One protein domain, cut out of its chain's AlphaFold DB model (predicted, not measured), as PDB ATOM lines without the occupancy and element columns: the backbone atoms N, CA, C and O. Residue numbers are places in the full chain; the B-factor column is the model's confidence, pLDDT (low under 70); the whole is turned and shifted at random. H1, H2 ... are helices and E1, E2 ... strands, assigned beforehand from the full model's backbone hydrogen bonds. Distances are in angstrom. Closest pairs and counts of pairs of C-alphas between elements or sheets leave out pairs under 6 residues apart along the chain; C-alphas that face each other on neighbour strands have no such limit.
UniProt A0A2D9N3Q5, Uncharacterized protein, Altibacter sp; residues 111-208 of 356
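This is residues 111 to 208 of the 356 residues of an uncharacterized protein of Altibacter sp (UniProt A0A2D9N3Q5). Two small antiparallel sheets, the hairpin E1 E2 and the three-stranded E3 E4 E5, are joined where E2 runs on into E3, and three helices, H2, H3 and H4, cover one face of the three-stranded sheet. H3 packs on E5 and E4, while H2 bridges between E4 and E1 and H4 between E4 and E2; short H1 only grazes the larger sheet. The printed part has 98 residues, with four named helices and five named strands in the order H1 E1 E2 E3 E4 E5 H2 H3 H4, and its class is mixed, helices and strands. It is compact and rounded, with a radius of gyration of the C-alphas of 12.6 A and spans of 34 by 27 by 23 A.

H1, residues 111 to 115, only grazes the sheet of E3, residues 134 to 136, E4, residues 141 to 147, and E5, residues 150 to 155. E1, residues 117 to 123, and E2, residues 126 to 132, form a hairpin, with N 119 and O 130 3.0 A apart, within hydrogen-bond range. E2 runs on into E3 across one residue, at 27 degrees. E3, E4 and E5 form a meander, each strand the antiparallel neighbour of the one before; N 135 and O 143 are 2.9 A apart, and N 144 and O 152 are 2.8 A apart, both within hydrogen-bond range. H2, residues 156 to 166, stands up from this sheet over E5; its closest C-alphas to E1 are Tyr 166 and Pro 118, 6.1 A. H3, residues 180 to 188, runs slantwise to the strands, at 41 degrees to E4 on the local plane, with a height over the sheet of 9.3 A. H4, residues 194 to 206, touches H3 with residues 197 to 201 alone, about perpendicular at 75 degrees, the closest C-alphas being Arg 181 and Leu 197, 6.5 A. The closest C-alphas of H4 and E4 are Met 200 and Ser 147, 4.8 A, and those of H4 and E2 are Leu 204 and Val 130, 6.5 A. H2 is apart from both H3 and H4. H2, H3 and H4 with the sheet E3 E4 E5 make two layers, helices on one face of a sheet. Every O i to N i+4 pair is within hydrogen-bond range in H1, H3 and H4, and 6 of 7 in H2.

H1 begins at C-alpha 111, (187.142, 207.405, 208.419), and spans 5.9 A. E1 spans 19.2 A, E2 18.6 A, E3 6.9 A, E4 18.9 A and E5 16.9 A. H2 spans 14.9 A, H3 11.8 A from C-alpha 180 at (186.527, 205.831, 186.268), and H4 18.4 A, ending at C-alpha 206, (183.891, 219.009, 189.417).

The C-alphas of Asp 124 and Pro 139, the two farthest apart, are 38.9 A apart. The printed part has no cut. The link from H2 to H3, residues 167 to 179, is long; the other links are tight. The mean pLDDT of the printed part is 90.3, and residues 207 to 208 are under 70.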
ATOM      1  N   TYR A 111     186.419 206.245 208.928       85.12
ATOM      2  CA  TYR A 111     187.142 207.405 208.419       85.12
ATOM      3  C   TYR A 111     186.516 207.972 207.139       85.12
ATOM      4  O   TYR A 111     186.349 209.186 207.036       85.12
ATOM      5  N   VAL A 112     186.155 207.130 206.164       88.94
ATOM      6  CA  VAL A 112     185.602 207.615 204.883       88.94
ATOM      7  C   VAL A 112     184.141 208.042 204.975       88.94
ATOM      8  O   VAL A 112     183.727 208.896 204.195       88.94
ATOM      9  N   LEU A 113     183.381 207.507 205.935       87.12
ATOM     10  CA  LEU A 113     182.046 208.012 206.265       87.12
ATOM     11  C   LEU A 113     182.116 209.430 206.854       87.12
ATOM     12  O   LEU A 113     181.262 210.257 206.559       87.12
ATOM     13  N   GLU A 114     183.153 209.729 207.638       81.38
ATOM     14  CA  GLU A 114     183.369 211.050 208.246       81.38
ATOM     15  C   GLU A 114     184.014 212.061 207.276       81.38
ATOM     16  O   GLU A 114     183.713 213.252 207.321       81.38
ATOM     17  N   ASN A 115     184.913 211.606 206.392       77.75
ATOM     18  CA  ASN A 115     185.822 212.483 205.634       77.75
ATOM     19  C   ASN A 115     185.675 212.400 204.108       77.75
ATOM     20  O   ASN A 115     186.532 212.930 203.387       77.75
ATOM     21  N   ARG A 116     184.619 211.739 203.613       87.06
ATOM     22  CA  ARG A 116     184.429 211.353 202.202       87.06
ATOM     23  C   ARG A 116     185.553 210.443 201.681       87.06
ATOM     24  O   ARG A 116     186.708 210.494 202.115       87.06
ATOM     25  N   LEU A 117     185.233 209.602 200.708       90.81
ATOM     26  CA  LEU A 117     186.152 208.594 200.183       90.81
ATOM     27  C   LEU A 117     187.151 209.217 199.198       90.81
ATOM     28  O   LEU A 117     186.731 209.757 198.175       90.81
ATOM     29  N   PRO A 118     188.468 209.177 199.468       90.94
ATOM     30  CA  PRO A 118     189.456 209.679 198.522       90.94
ATOM     31  C   PRO A 118     189.529 208.786 197.290       90.94
ATOM     32  O   PRO A 118     189.679 207.577 197.418       90.94
ATOM     33  N   PHE A 119     189.522 209.398 196.114       93.25
ATOM     34  CA  PHE A 119     189.774 208.735 194.842       93.25
ATOM     35  C   PHE A 119     190.725 209.600 194.018       93.25
ATOM     36  O   PHE A 119     190.737 210.823 194.144       93.25
ATOM     37  N   PHE A 120     191.525 208.975 193.166       91.81
ATOM     38  CA  PHE A 120     192.230 209.703 192.123       91.81
ATOM     39  C   PHE A 120     192.265 208.877 190.849       91.81
ATOM     40  O   PHE A 120     192.319 207.643 190.894       91.81
ATOM     41  N   PHE A 121     192.275 209.573 189.723       93.06
ATOM     42  CA  PHE A 121     192.401 208.982 188.401       93.06
ATOM     43  C   PHE A 121     193.229 209.888 187.495       93.06
ATOM     44  O   PHE A 121     193.503 211.039 187.835       93.06
ATOM     45  N   PHE A 122     193.651 209.340 186.361       89.62
ATOM     46  CA  PHE A 122     194.352 210.089 185.330       89.62
ATOM     47  C   PHE A 122     193.405 210.327 184.160       89.62
ATOM     48  O   PHE A 122     192.791 209.373 183.678       89.62
ATOM     49  N   ASN A 123     193.298 211.576 183.722       87.00
ATOM     50  CA  ASN A 123     192.638 211.954 182.479       87.00
ATOM     51  C   ASN A 123     193.607 212.835 181.692       87.00
ATOM     52  O   ASN A 123     194.175 213.757 182.264       87.00
ATOM     53  N   ASP A 124     193.864 212.506 180.427       87.62
ATOM     54  CA  ASP A 124     194.805 213.249 179.573       87.62
ATOM     55  C   ASP A 124     196.189 213.484 180.215       87.62
ATOM     56  O   ASP A 124     196.777 214.556 180.116       87.62
ATOM     57  N   TYR A 125     196.721 212.454 180.889       86.25
ATOM     58  CA  TYR A 125     197.984 212.481 181.652       86.25
ATOM     59  C   TYR A 125     198.002 213.415 182.876       86.25
ATOM     60  O   TYR A 125     199.001 213.452 183.598       86.25
ATOM     61  N   GLU A 126     196.897 214.091 183.182       86.38
ATOM     62  CA  GLU A 126     196.719 214.876 184.397       86.38
ATOM     63  C   GLU A 126     196.132 214.004 185.512       86.38
ATOM     64  O   GLU A 126     195.191 213.233 185.310       86.38
ATOM     65  N   LYS A 127     196.701 214.104 186.717       87.31
ATOM     66  CA  LYS A 127     196.164 213.434 187.905       87.31
ATOM     67  C   LYS A 127     195.072 214.306 188.520       87.31
ATOM     68  O   LYS A 127     195.354 215.411 188.971       87.31
ATOM     69  N   HIS A 128     193.867 213.767 188.643       85.81
ATOM     70  CA  HIS A 128     192.770 214.414 189.355       85.81
ATOM     71  C   HIS A 128     192.531 213.734 190.705       85.81
ATOM     72  O   HIS A 128     192.240 212.538 190.759       85.81
ATOM     73  N   ASP A 129     192.646 214.498 191.793       86.75
ATOM     74  CA  ASP A 129     192.345 214.063 193.160       86.75
ATOM     75  C   ASP A 129     190.939 214.529 193.578       86.75
ATOM     76  O   ASP A 129     190.650 215.728 193.633       86.75
ATOM     77  N   VAL A 130     190.072 213.576 193.919       87.50
ATOM     78  CA  VAL A 130     188.641 213.808 194.172       87.50
ATOM     79  C   VAL A 130     188.183 213.140 195.471       87.50
ATOM     80  O   VAL A 130     188.871 212.287 196.046       87.50
ATOM     81  N   ARG A 131     187.020 213.557 195.979       87.38
ATOM     82  CA  ARG A 131     186.413 213.029 197.212       87.38
ATOM     83  C   ARG A 131     184.974 212.608 196.944       87.38
ATOM     84  O   ARG A 131     184.115 213.458 196.754       87.38
ATOM     85  N   LEU A 132     184.725 211.303 196.960       90.81
ATOM     86  CA  LEU A 132     183.416 210.713 196.687       90.81
ATOM     87  C   LEU A 132     182.558 210.694 197.949       90.81
ATOM     88  O   LEU A 132     183.052 210.401 199.045       90.81
ATOM     89  N   ASN A 133     181.264 210.958 197.793       90.88
ATOM     90  CA  ASN A 133     180.317 210.793 198.885       90.88
ATOM     91  C   ASN A 133     180.128 209.306 199.191       90.88
ATOM     92  O   ASN A 133     180.079 208.471 198.287       90.88
ATOM     93  N   VAL A 134     180.026 208.983 200.482       93.19
ATOM     94  CA  VAL A 134     179.755 207.626 200.958       93.19
ATOM     95  C   VAL A 134     178.670 207.682 202.006       93.19
ATOM     96  O   VAL A 134     178.739 208.487 202.931       93.19
ATOM     97  N   GLN A 135     177.690 206.797 201.882       92.88
ATOM     98  CA  GLN A 135     176.620 206.650 202.855       92.88
ATOM     99  C   GLN A 135     176.499 205.197 203.283       92.88
ATOM    100  O   GLN A 135     176.677 204.277 202.488       92.88
ATOM    101  N   ARG A 136     176.189 204.973 204.558       92.94
ATOM    102  CA  ARG A 136     175.883 203.634 205.054       92.94
ATOM    103  C   ARG A 136     174.446 203.287 204.670       92.94
ATOM    104  O   ARG A 136     173.532 204.000 205.063       92.94
ATOM    105  N   ILE A 137     174.263 202.175 203.963       93.75
ATOM    106  CA  ILE A 137     172.939 201.696 203.529       93.75
ATOM    107  C   ILE A 137     172.512 200.407 204.241       93.75
ATOM    108  O   ILE A 137     171.346 200.031 204.201       93.75
ATOM    109  N   GLY A 138     173.443 199.734 204.922       90.75
ATOM    110  CA  GLY A 138     173.164 198.486 205.621       90.75
ATOM    111  C   GLY A 138     174.116 198.208 206.785       90.75
ATOM    112  O   GLY A 138     174.985 199.023 207.120       90.75
ATOM    113  N   PRO A 139     173.977 197.041 207.441       86.38
ATOM    114  CA  PRO A 139     174.801 196.684 208.591       86.38
ATOM    115  C   PRO A 139     176.286 196.583 208.226       86.38
ATOM    116  O   PRO A 139     177.118 197.016 209.022       86.38
ATOM    117  N   THR A 140     176.596 196.086 207.024       91.69
ATOM    118  CA  THR A 140     177.959 195.836 206.522       91.69
ATOM    119  C   THR A 140     178.192 196.376 205.107       91.69
ATOM    120  O   THR A 140     179.117 195.932 204.420       91.69
ATOM    121  N   THR A 141     177.335 197.286 204.644       94.56
ATOM    122  CA  THR A 141     177.340 197.813 203.275       94.56
ATOM    123  C   THR A 141     177.192 199.332 203.266       94.56
ATOM    124  O   THR A 141     176.510 199.932 204.106       94.56
ATOM    125  N   CYS A 142     177.869 199.951 202.306       96.31
ATOM    126  CA  CYS A 142     177.821 201.372 202.000       96.31
ATOM    127  C   CYS A 142     177.452 201.566 200.528       96.31
ATOM    128  O   CYS A 142     177.635 200.665 199.717       96.31
ATOM    129  N   ALA A 143     176.999 202.763 200.185       96.00
ATOM    130  CA  ALA A 143     176.889 203.237 198.818       96.00
ATOM    131  C   ALA A 143     177.903 204.361 198.583       96.00
ATOM    132  O   ALA A 143     178.115 205.194 199.466       96.00
ATOM    133  N   ILE A 144     178.527 204.373 197.407       96.44
ATOM    134  CA  ILE A 144     179.438 205.421 196.940       96.44
ATOM    135  C   ILE A 144     178.766 206.142 195.775       96.44
ATOM    136  O   ILE A 144     178.344 205.498 194.815       96.44
ATOM    137  N   GLU A 145     178.706 207.466 195.838       94.25
ATOM    138  CA  GLU A 145     178.235 208.288 194.724       94.25
ATOM    139  C   GLU A 145     179.354 208.462 193.696       94.25
ATOM    140  O   GLU A 145     180.438 208.960 194.017       94.25
ATOM    141  N   ILE A 146     179.102 208.027 192.463       93.25
ATOM    142  CA  ILE A 146     180.090 208.070 191.374       93.25
ATOM    143  C   ILE A 146     179.724 209.052 190.262       93.25
ATOM    144  O   ILE A 146     180.597 209.447 189.498       93.25
ATOM    145  N   SER A 147     178.458 209.446 190.177       90.44
ATOM    146  CA  SER A 147     177.924 210.480 189.290       90.44
ATOM    147  C   SER A 147     176.689 211.084 189.961       90.44
ATOM    148  O   SER A 147     176.172 210.492 190.907       90.44
ATOM    149  N   ASP A 148     176.201 212.221 189.465       84.31
ATOM    150  CA  ASP A 148     174.991 212.874 189.979       84.31
ATOM    151  C   ASP A 148     173.804 211.893 190.055       84.31
ATOM    152  O   ASP A 148     173.375 211.338 189.039       84.31
ATOM    153  N   GLY A 149     173.341 211.604 191.276       85.00
ATOM    154  CA  GLY A 149     172.252 210.660 191.539       85.00
ATOM    155  C   GLY A 149     172.582 209.176 191.312       85.00
ATOM    156  O   GLY A 149     171.705 208.329 191.486       85.00
ATOM    157  N   VAL A 150     173.825 208.823 190.961       91.25
ATOM    158  CA  VAL A 150     174.248 207.438 190.696       91.25
ATOM    159  C   VAL A 150     175.079 206.902 191.856       91.25
ATOM    160  O   VAL A 150     176.240 207.271 192.053       91.25
ATOM    161  N   TRP A 151     174.485 205.956 192.580       95.50
ATOM    162  CA  TRP A 151     175.053 205.334 193.771       95.50
ATOM    163  C   TRP A 151     175.369 203.861 193.518       95.50
ATOM    164  O   TRP A 151     174.508 203.100 193.083       95.50
ATOM    165  N   GLY A 152     176.606 203.457 193.803       95.50
ATOM    166  CA  GLY A 152     177.052 202.072 193.681       95.50
ATOM    167  C   GLY A 152     177.335 201.428 195.033       95.50
ATOM    168  O   GLY A 152     177.922 202.053 195.918       95.50
ATOM    169  N   GLU A 153     176.913 200.179 195.204       96.25
ATOM    170  CA  GLU A 153     177.020 199.460 196.473       96.25
ATOM    171  C   GLU A 153     178.427 198.880 196.689       96.25
ATOM    172  O   GLU A 153     179.075 198.365 195.777       96.25
ATOM    173  N   ILE A 154     178.907 198.936 197.932       96.62
ATOM    174  CA  ILE A 154     180.174 198.343 198.348       96.62
ATOM    175  C   ILE A 154     180.072 197.748 199.757       96.62
ATOM    176  O   ILE A 154     179.567 198.361 200.699       96.62
ATOM    177  N   SER A 155     180.606 196.539 199.945       95.75
ATOM    178  CA  SER A 155     180.719 195.939 201.281       95.75
ATOM    179  C   SER A 155     181.835 196.594 202.100       95.75
ATOM    180  O   SER A 155     182.846 197.025 201.545       95.75
ATOM    181  N   PHE A 156     181.736 196.572 203.432       93.81
ATOM    182  CA  PHE A 156     182.801 197.062 204.322       93.81
ATOM    183  C   PHE A 156     184.157 196.412 204.026       93.81
ATOM    184  O   PHE A 156     185.190 197.068 204.098       93.81
ATOM    185  N   LYS A 157     184.165 195.127 203.648       91.31
ATOM    186  CA  LYS A 157     185.390 194.385 203.322       91.31
ATOM    187  C   LYS A 157     186.045 194.866 202.025       91.31
ATOM    188  O   LYS A 157     187.269 194.832 201.912       91.31
ATOM    189  N   GLU A 158     185.253 195.223 201.017       93.62
ATOM    190  CA  GLU A 158     185.778 195.794 199.770       93.62
ATOM    191  C   GLU A 158     186.187 197.255 199.963       93.62
ATOM    192  O   GLU A 158     187.257 197.645 199.502       93.62
ATOM    193  N   LEU A 159     185.409 198.029 200.720       94.25
ATOM    194  CA  LEU A 159     185.720 199.419 201.045       94.25
ATOM    195  C   LEU A 159     186.997 199.543 201.890       94.25
ATOM    196  O   LEU A 159     187.820 200.421 201.647       94.25
ATOM    197  N   ASP A 160     187.225 198.630 202.833       90.81
ATOM    198  CA  ASP A 160     188.483 198.558 203.580       90.81
ATOM    199  C   ASP A 160     189.679 198.281 202.651       90.81
ATOM    200  O   ASP A 160     190.701 198.971 202.702       90.81
ATOM    201  N   ARG A 161     189.528 197.331 201.716       91.00
ATOM    202  CA  ARG A 161     190.546 197.039 200.693       91.00
ATOM    203  C   ARG A 161     190.806 198.223 199.768       91.00
ATOM    204  O   ARG A 161     191.960 198.458 199.419       91.00
ATOM    205  N   TYR A 162     189.766 198.961 199.402       93.88
ATOM    206  CA  TYR A 162     189.882 200.208 198.657       93.88
ATOM    207  C   TYR A 162     190.734 201.228 199.428       93.88
ATOM    208  O   TYR A 162     191.705 201.770 198.891       93.88
ATOM    209  N   CYS A 163     190.413 201.448 200.706       91.38
ATOM    210  CA  CYS A 163     191.095 202.427 201.552       91.38
ATOM    211  C   CYS A 163     192.575 202.093 201.746       91.38
ATOM    212  O   CYS A 163     193.411 202.993 201.764       91.38
ATOM    213  N   ASN A 164     192.940 200.811 201.806       88.94
ATOM    214  CA  ASN A 164     194.345 200.408 201.883       88.94
ATOM    215  C   ASN A 164     195.198 201.006 200.755       88.94
ATOM    216  O   ASN A 164     196.338 201.393 201.010       88.94
ATOM    217  N   PHE A 165     194.659 201.170 199.545       90.19
ATOM    218  CA  PHE A 165     195.371 201.874 198.479       90.19
ATOM    219  C   PHE A 165     195.173 203.393 198.538       90.19
ATOM    220  O   PHE A 165     196.154 204.125 198.624       90.19
ATOM    221  N   TYR A 166     193.930 203.875 198.497       89.25
ATOM    222  CA  TYR A 166     193.653 205.307 198.308       89.25
ATOM    223  C   TYR A 166     193.871 206.173 199.561       89.25
ATOM    224  O   TYR A 166     194.029 207.386 199.446       89.25
ATOM    225  N   VAL A 167     193.902 205.563 200.749       84.88
ATOM    226  CA  VAL A 167     194.235 206.229 202.020       84.88
ATOM    227  C   VAL A 167     195.669 205.909 202.435       84.88
ATOM    228  O   VAL A 167     196.407 206.815 202.795       84.88
ATOM    229  N   HIS A 168     196.088 204.640 202.361       83.12
ATOM    230  CA  HIS A 168     197.377 204.201 202.931       83.12
ATOM    231  C   HIS A 168     198.484 203.946 201.897       83.12
ATOM    232  O   HIS A 168     199.605 203.597 202.264       83.12
ATOM    233  N   GLY A 169     198.201 204.075 200.598       84.50
ATOM    234  CA  GLY A 169     199.177 203.868 199.522       84.50
ATOM    235  C   GLY A 169     199.630 202.414 199.326       84.50
ATOM    236  O   GLY A 169     200.622 202.160 198.637       84.50
ATOM    237  N   GLN A 170     198.944 201.434 199.920       87.12
ATOM    238  CA  GLN A 170     199.301 200.022 199.799       87.12
ATOM    239  C   GLN A 170     198.923 199.489 198.413       87.12
ATOM    240  O   GLN A 170     197.752 199.366 198.068       87.12
ATOM    241  N   LYS A 171     199.920 199.094 197.618       86.19
ATOM    242  CA  LYS A 171     199.739 198.639 196.225       86.19
ATOM    243  C   LYS A 171     199.240 197.192 196.075       86.19
ATOM    244  O   LYS A 171     199.609 196.512 195.125       86.19
ATOM    245  N   ARG A 172     198.452 196.679 197.021       80.88
ATOM    246  CA  ARG A 172     197.948 195.294 196.993       80.88
ATOM    247  C   ARG A 172     196.460 195.261 196.652       80.88
ATOM    248  O   ARG A 172     195.699 196.103 197.112       80.88
ATOM    249  N   GLY A 173     196.043 194.240 195.903       83.50
ATOM    250  CA  GLY A 173     194.642 194.014 195.539       83.50
ATOM    251  C   GLY A 173     194.246 194.639 194.201       83.50
ATOM    252  O   GLY A 173     195.099 195.000 193.399       83.50
ATOM    253  N   SER A 174     192.938 194.733 193.957       87.56
ATOM    254  CA  SER A 174     192.353 195.102 192.656       87.56
ATOM    255  C   SER A 174     191.918 196.566 192.530       87.56
ATOM    256  O   SER A 174     191.243 196.908 191.562       87.56
ATOM    257  N   TRP A 175     192.181 197.376 193.552       92.31
ATOM    258  CA  TRP A 175     191.829 198.797 193.630       92.31
ATOM    259  C   TRP A 175     192.939 199.774 193.202       92.31
ATOM    260  O   TRP A 175     192.588 200.879 192.783       92.31
ATOM    261  N   PRO A 176     194.245 199.432 193.260       92.38
ATOM    262  CA  PRO A 176     195.293 200.317 192.767       92.38
ATOM    263  C   PRO A 176     195.051 200.814 191.341       92.38
ATOM    264  O   PRO A 176     194.824 200.011 190.439       92.38
ATOM    265  N   TYR A 177     195.142 202.135 191.152       89.75
ATOM    266  CA  TYR A 177     195.030 202.810 189.850       89.75
ATOM    267  C   TYR A 177     193.731 202.490 189.087       89.75
ATOM    268  O   TYR A 177     193.726 202.360 187.864       89.75
ATOM    269  N   THR A 178     192.617 202.357 189.810       93.38
ATOM    270  CA  THR A 178     191.304 202.114 189.201       93.38
ATOM    271  C   THR A 178     190.882 203.326 188.363       93.38
ATOM    272  O   THR A 178     190.833 204.442 188.872       93.38
ATOM    273  N   SER A 179     190.572 203.112 187.080       94.44
ATOM    274  CA  SER A 179     190.014 204.142 186.190       94.44
ATOM    275  C   SER A 179     188.534 204.413 186.499       94.44
ATOM    276  O   SER A 179     187.880 203.539 187.072       94.44
ATOM    277  N   PRO A 180     187.956 205.559 186.084       95.25
ATOM    278  CA  PRO A 180     186.527 205.831 186.268       95.25
ATOM    279  C   PRO A 180     185.626 204.720 185.711       95.25
ATOM    280  O   PRO A 180     184.723 204.256 186.403       95.25
ATOM    281  N   ARG A 181     185.944 204.185 184.523       95.56
ATOM    282  CA  ARG A 181     185.241 203.027 183.942       95.56
ATOM    283  C   ARG A 181     185.297 201.802 184.859       95.56
ATOM    284  O   ARG A 181     184.266 201.210 185.156       95.56
ATOM    285  N   ASN A 182     186.483 201.440 185.349       95.25
ATOM    286  CA  ASN A 182     186.639 200.276 186.225       95.25
ATOM    287  C   ASN A 182     185.978 200.488 187.593       95.25
ATOM    288  O   ASN A 182     185.493 199.527 188.188       95.25
ATOM    289  N   LEU A 183     185.952 201.726 188.095       95.44
ATOM    290  CA  LEU A 183     185.229 202.089 189.310       95.44
ATOM    291  C   LEU A 183     183.726 201.853 189.116       95.44
ATOM    292  O   LEU A 183     183.108 201.203 189.957       95.44
ATOM    293  N   PHE A 184     183.172 202.296 187.983       96.25
ATOM    294  CA  PHE A 184     181.777 202.063 187.616       96.25
ATOM    295  C   PHE A 184     181.455 200.566 187.560       96.25
ATOM    296  O   PHE A 184     180.536 200.111 188.233       96.25
ATOM    297  N   VAL A 185     182.254 199.770 186.842       96.12
ATOM    298  CA  VAL A 185     182.038 198.315 186.727       96.12
ATOM    299  C   VAL A 185     182.086 197.627 188.091       96.12
ATOM    300  O   VAL A 185     181.246 196.780 188.381       96.12
ATOM    301  N   LYS A 186     183.039 197.994 188.956       95.06
ATOM    302  CA  LYS A 186     183.182 197.384 190.286       95.06
ATOM    303  C   LYS A 186     182.019 197.693 191.227       95.06
ATOM    304  O   LYS A 186     181.734 196.864 192.084       95.06
ATOM    305  N   LEU A 187     181.409 198.873 191.108       95.38
ATOM    306  CA  LEU A 187     180.360 199.334 192.021       95.38
ATOM    307  C   LEU A 187     178.942 199.093 191.494       95.38
ATOM    308  O   LEU A 187     178.035 198.834 192.276       95.38
ATOM    309  N   ILE A 188     178.749 199.178 190.178       95.00
ATOM    310  CA  ILE A 188     177.444 199.020 189.521       95.00
ATOM    311  C   ILE A 188     177.276 197.606 188.948       95.00
ATOM    312  O   ILE A 188     176.157 197.133 188.780       95.00
ATOM    313  N   GLY A 189     178.372 196.901 188.647       94.06
ATOM    314  CA  GLY A 189     178.337 195.525 188.137       94.06
ATOM    315  C   GLY A 189     178.093 195.398 186.629       94.06
ATOM    316  O   GLY A 189     177.924 194.284 186.139       94.06
ATOM    317  N   ARG A 190     178.093 196.508 185.878       95.38
ATOM    318  CA  ARG A 190     177.978 196.527 184.409       95.38
ATOM    319  C   ARG A 190     178.923 197.542 183.777       95.38
ATOM    320  O   ARG A 190     179.379 198.468 184.445       95.38
ATOM    321  N   GLU A 191     179.158 197.404 182.477       96.19
ATOM    322  CA  GLU A 191     179.865 198.421 181.697       96.19
ATOM    323  C   GLU A 191     179.036 199.716 181.595       96.19
ATOM    324  O   GLU A 191     177.819 199.656 181.358       96.19
ATOM    325  N   PRO A 192     179.664 200.894 181.766       95.94
ATOM    326  CA  PRO A 192     179.017 202.163 181.480       95.94
ATOM    327  C   PRO A 192     178.899 202.370 179.967       95.94
ATOM    328  O   PRO A 192     179.788 202.010 179.187       95.94
ATOM    329  N   THR A 193     177.820 203.023 179.552       95.81
ATOM    330  CA  THR A 193     177.738 203.615 178.212       95.81
ATOM    331  C   THR A 193     178.729 204.777 178.087       95.81
ATOM    332  O   THR A 193     179.176 205.350 179.083       95.81
ATOM    333  N   ASN A 194     179.069 205.171 176.857       94.50
ATOM    334  CA  ASN A 194     179.982 206.300 176.639       94.50
ATOM    335  C   ASN A 194     179.437 207.611 177.235       94.50
ATOM    336  O   ASN A 194     180.205 208.397 177.778       94.50
ATOM    337  N   ALA A 195     178.118 207.822 177.184       90.50
ATOM    338  CA  ALA A 195     177.479 208.989 177.787       90.50
ATOM    339  C   ALA A 195     177.599 208.978 179.321       90.50
ATOM    340  O   ALA A 195     178.005 209.978 179.905       90.50
ATOM    341  N   GLU A 196     177.322 207.840 179.966       92.19
ATOM    342  CA  GLU A 196     177.460 207.689 181.423       92.19
ATOM    343  C   GLU A 196     178.902 207.889 181.886       92.19
ATOM    344  O   GLU A 196     179.144 208.554 182.888       92.19
ATOM    345  N   LEU A 197     179.868 207.343 181.143       95.06
ATOM    346  CA  LEU A 197     181.281 207.512 181.465       95.06
ATOM    347  C   LEU A 197     181.711 208.980 181.363       95.06
ATOM    348  O   LEU A 197     182.423 209.462 182.241       95.06
ATOM    349  N   ASN A 198     181.259 209.700 180.334       92.19
ATOM    350  CA  ASN A 198     181.563 211.121 180.173       92.19
ATOM    351  C   ASN A 198     180.941 211.967 181.291       92.19
ATOM    352  O   ASN A 198     181.619 212.830 181.848       92.19
ATOM    353  N   LEU A 199     179.685 211.689 181.661       91.25
ATOM    354  CA  LEU A 199     179.014 212.353 182.781       91.25
ATOM    355  C   LEU A 199     179.729 212.084 184.107       91.25
ATOM    356  O   LEU A 199     179.998 213.017 184.858       91.25
ATOM    357  N   MET A 200     180.111 210.830 184.354       93.38
ATOM    358  CA  MET A 200     180.891 210.447 185.527       93.38
ATOM    359  C   MET A 200     182.226 211.195 185.575       93.38
ATOM    360  O   MET A 200     182.570 211.758 186.608       93.38
ATOM    361  N   ILE A 201     182.987 211.238 184.477       92.62
ATOM    362  CA  ILE A 201     184.271 211.952 184.442       92.62
ATOM    363  C   ILE A 201     184.070 213.440 184.741       92.62
ATOM    364  O   ILE A 201     184.783 213.974 185.590       92.62
ATOM    365  N   ALA A 202     183.080 214.084 184.117       88.88
ATOM    366  CA  ALA A 202     182.763 215.488 184.368       88.88
ATOM    367  C   ALA A 202     182.379 215.735 185.839       88.88
ATOM    368  O   ALA A 202     182.915 216.642 186.475       88.88
ATOM    369  N   PHE A 203     181.525 214.885 186.413       89.25
ATOM    370  CA  PHE A 203     181.137 214.951 187.824       89.25
ATOM    371  C   PHE A 203     182.336 214.797 188.769       89.25
ATOM    372  O   PHE A 203     182.484 215.546 189.737       89.25
ATOM    373  N   LEU A 204     183.227 213.844 188.489       89.81
ATOM    374  CA  LEU A 204     184.441 213.644 189.276       89.81
ATOM    375  C   LEU A 204     185.379 214.850 189.162       89.81
ATOM    376  O   LEU A 204     185.915 215.304 190.169       89.81
ATOM    377  N   GLN A 205     185.548 215.401 187.959       85.31
ATOM    378  CA  GLN A 205     186.370 216.587 187.715       85.31
ATOM    379  C   GLN A 205     185.820 217.856 188.371       85.31
ATOM    380  O   GLN A 205     186.613 218.759 188.623       85.31
ATOM    381  N   GLN A 206     184.515 217.929 188.643       76.12
ATOM    382  CA  GLN A 206     183.891 219.009 189.417       76.12
ATOM    383  C   GLN A 206     184.045 218.801 190.930       76.12
ATOM    384  O   GLN A 206     184.221 219.761 191.672       76.12
ATOM    385  N   ASN A 207     184.060 217.554 191.412       68.50
ATOM    386  CA  ASN A 207     184.292 217.212 192.822       68.50
ATOM    387  C   ASN A 207     185.783 217.282 193.218       68.50
ATOM    388  O   ASN A 207     186.321 216.376 193.874       68.50
ATOM    389  N   ARG A 208     186.482 218.359 192.827       62.78
ATOM    390  CA  ARG A 208     187.884 218.571 193.204       62.78
ATOM    391  C   ARG A 208     187.990 218.760 194.710       62.78
ATOM    392  O   ARG A 208     187.260 219.518 195.343       62.78
TER     393      ARG A 208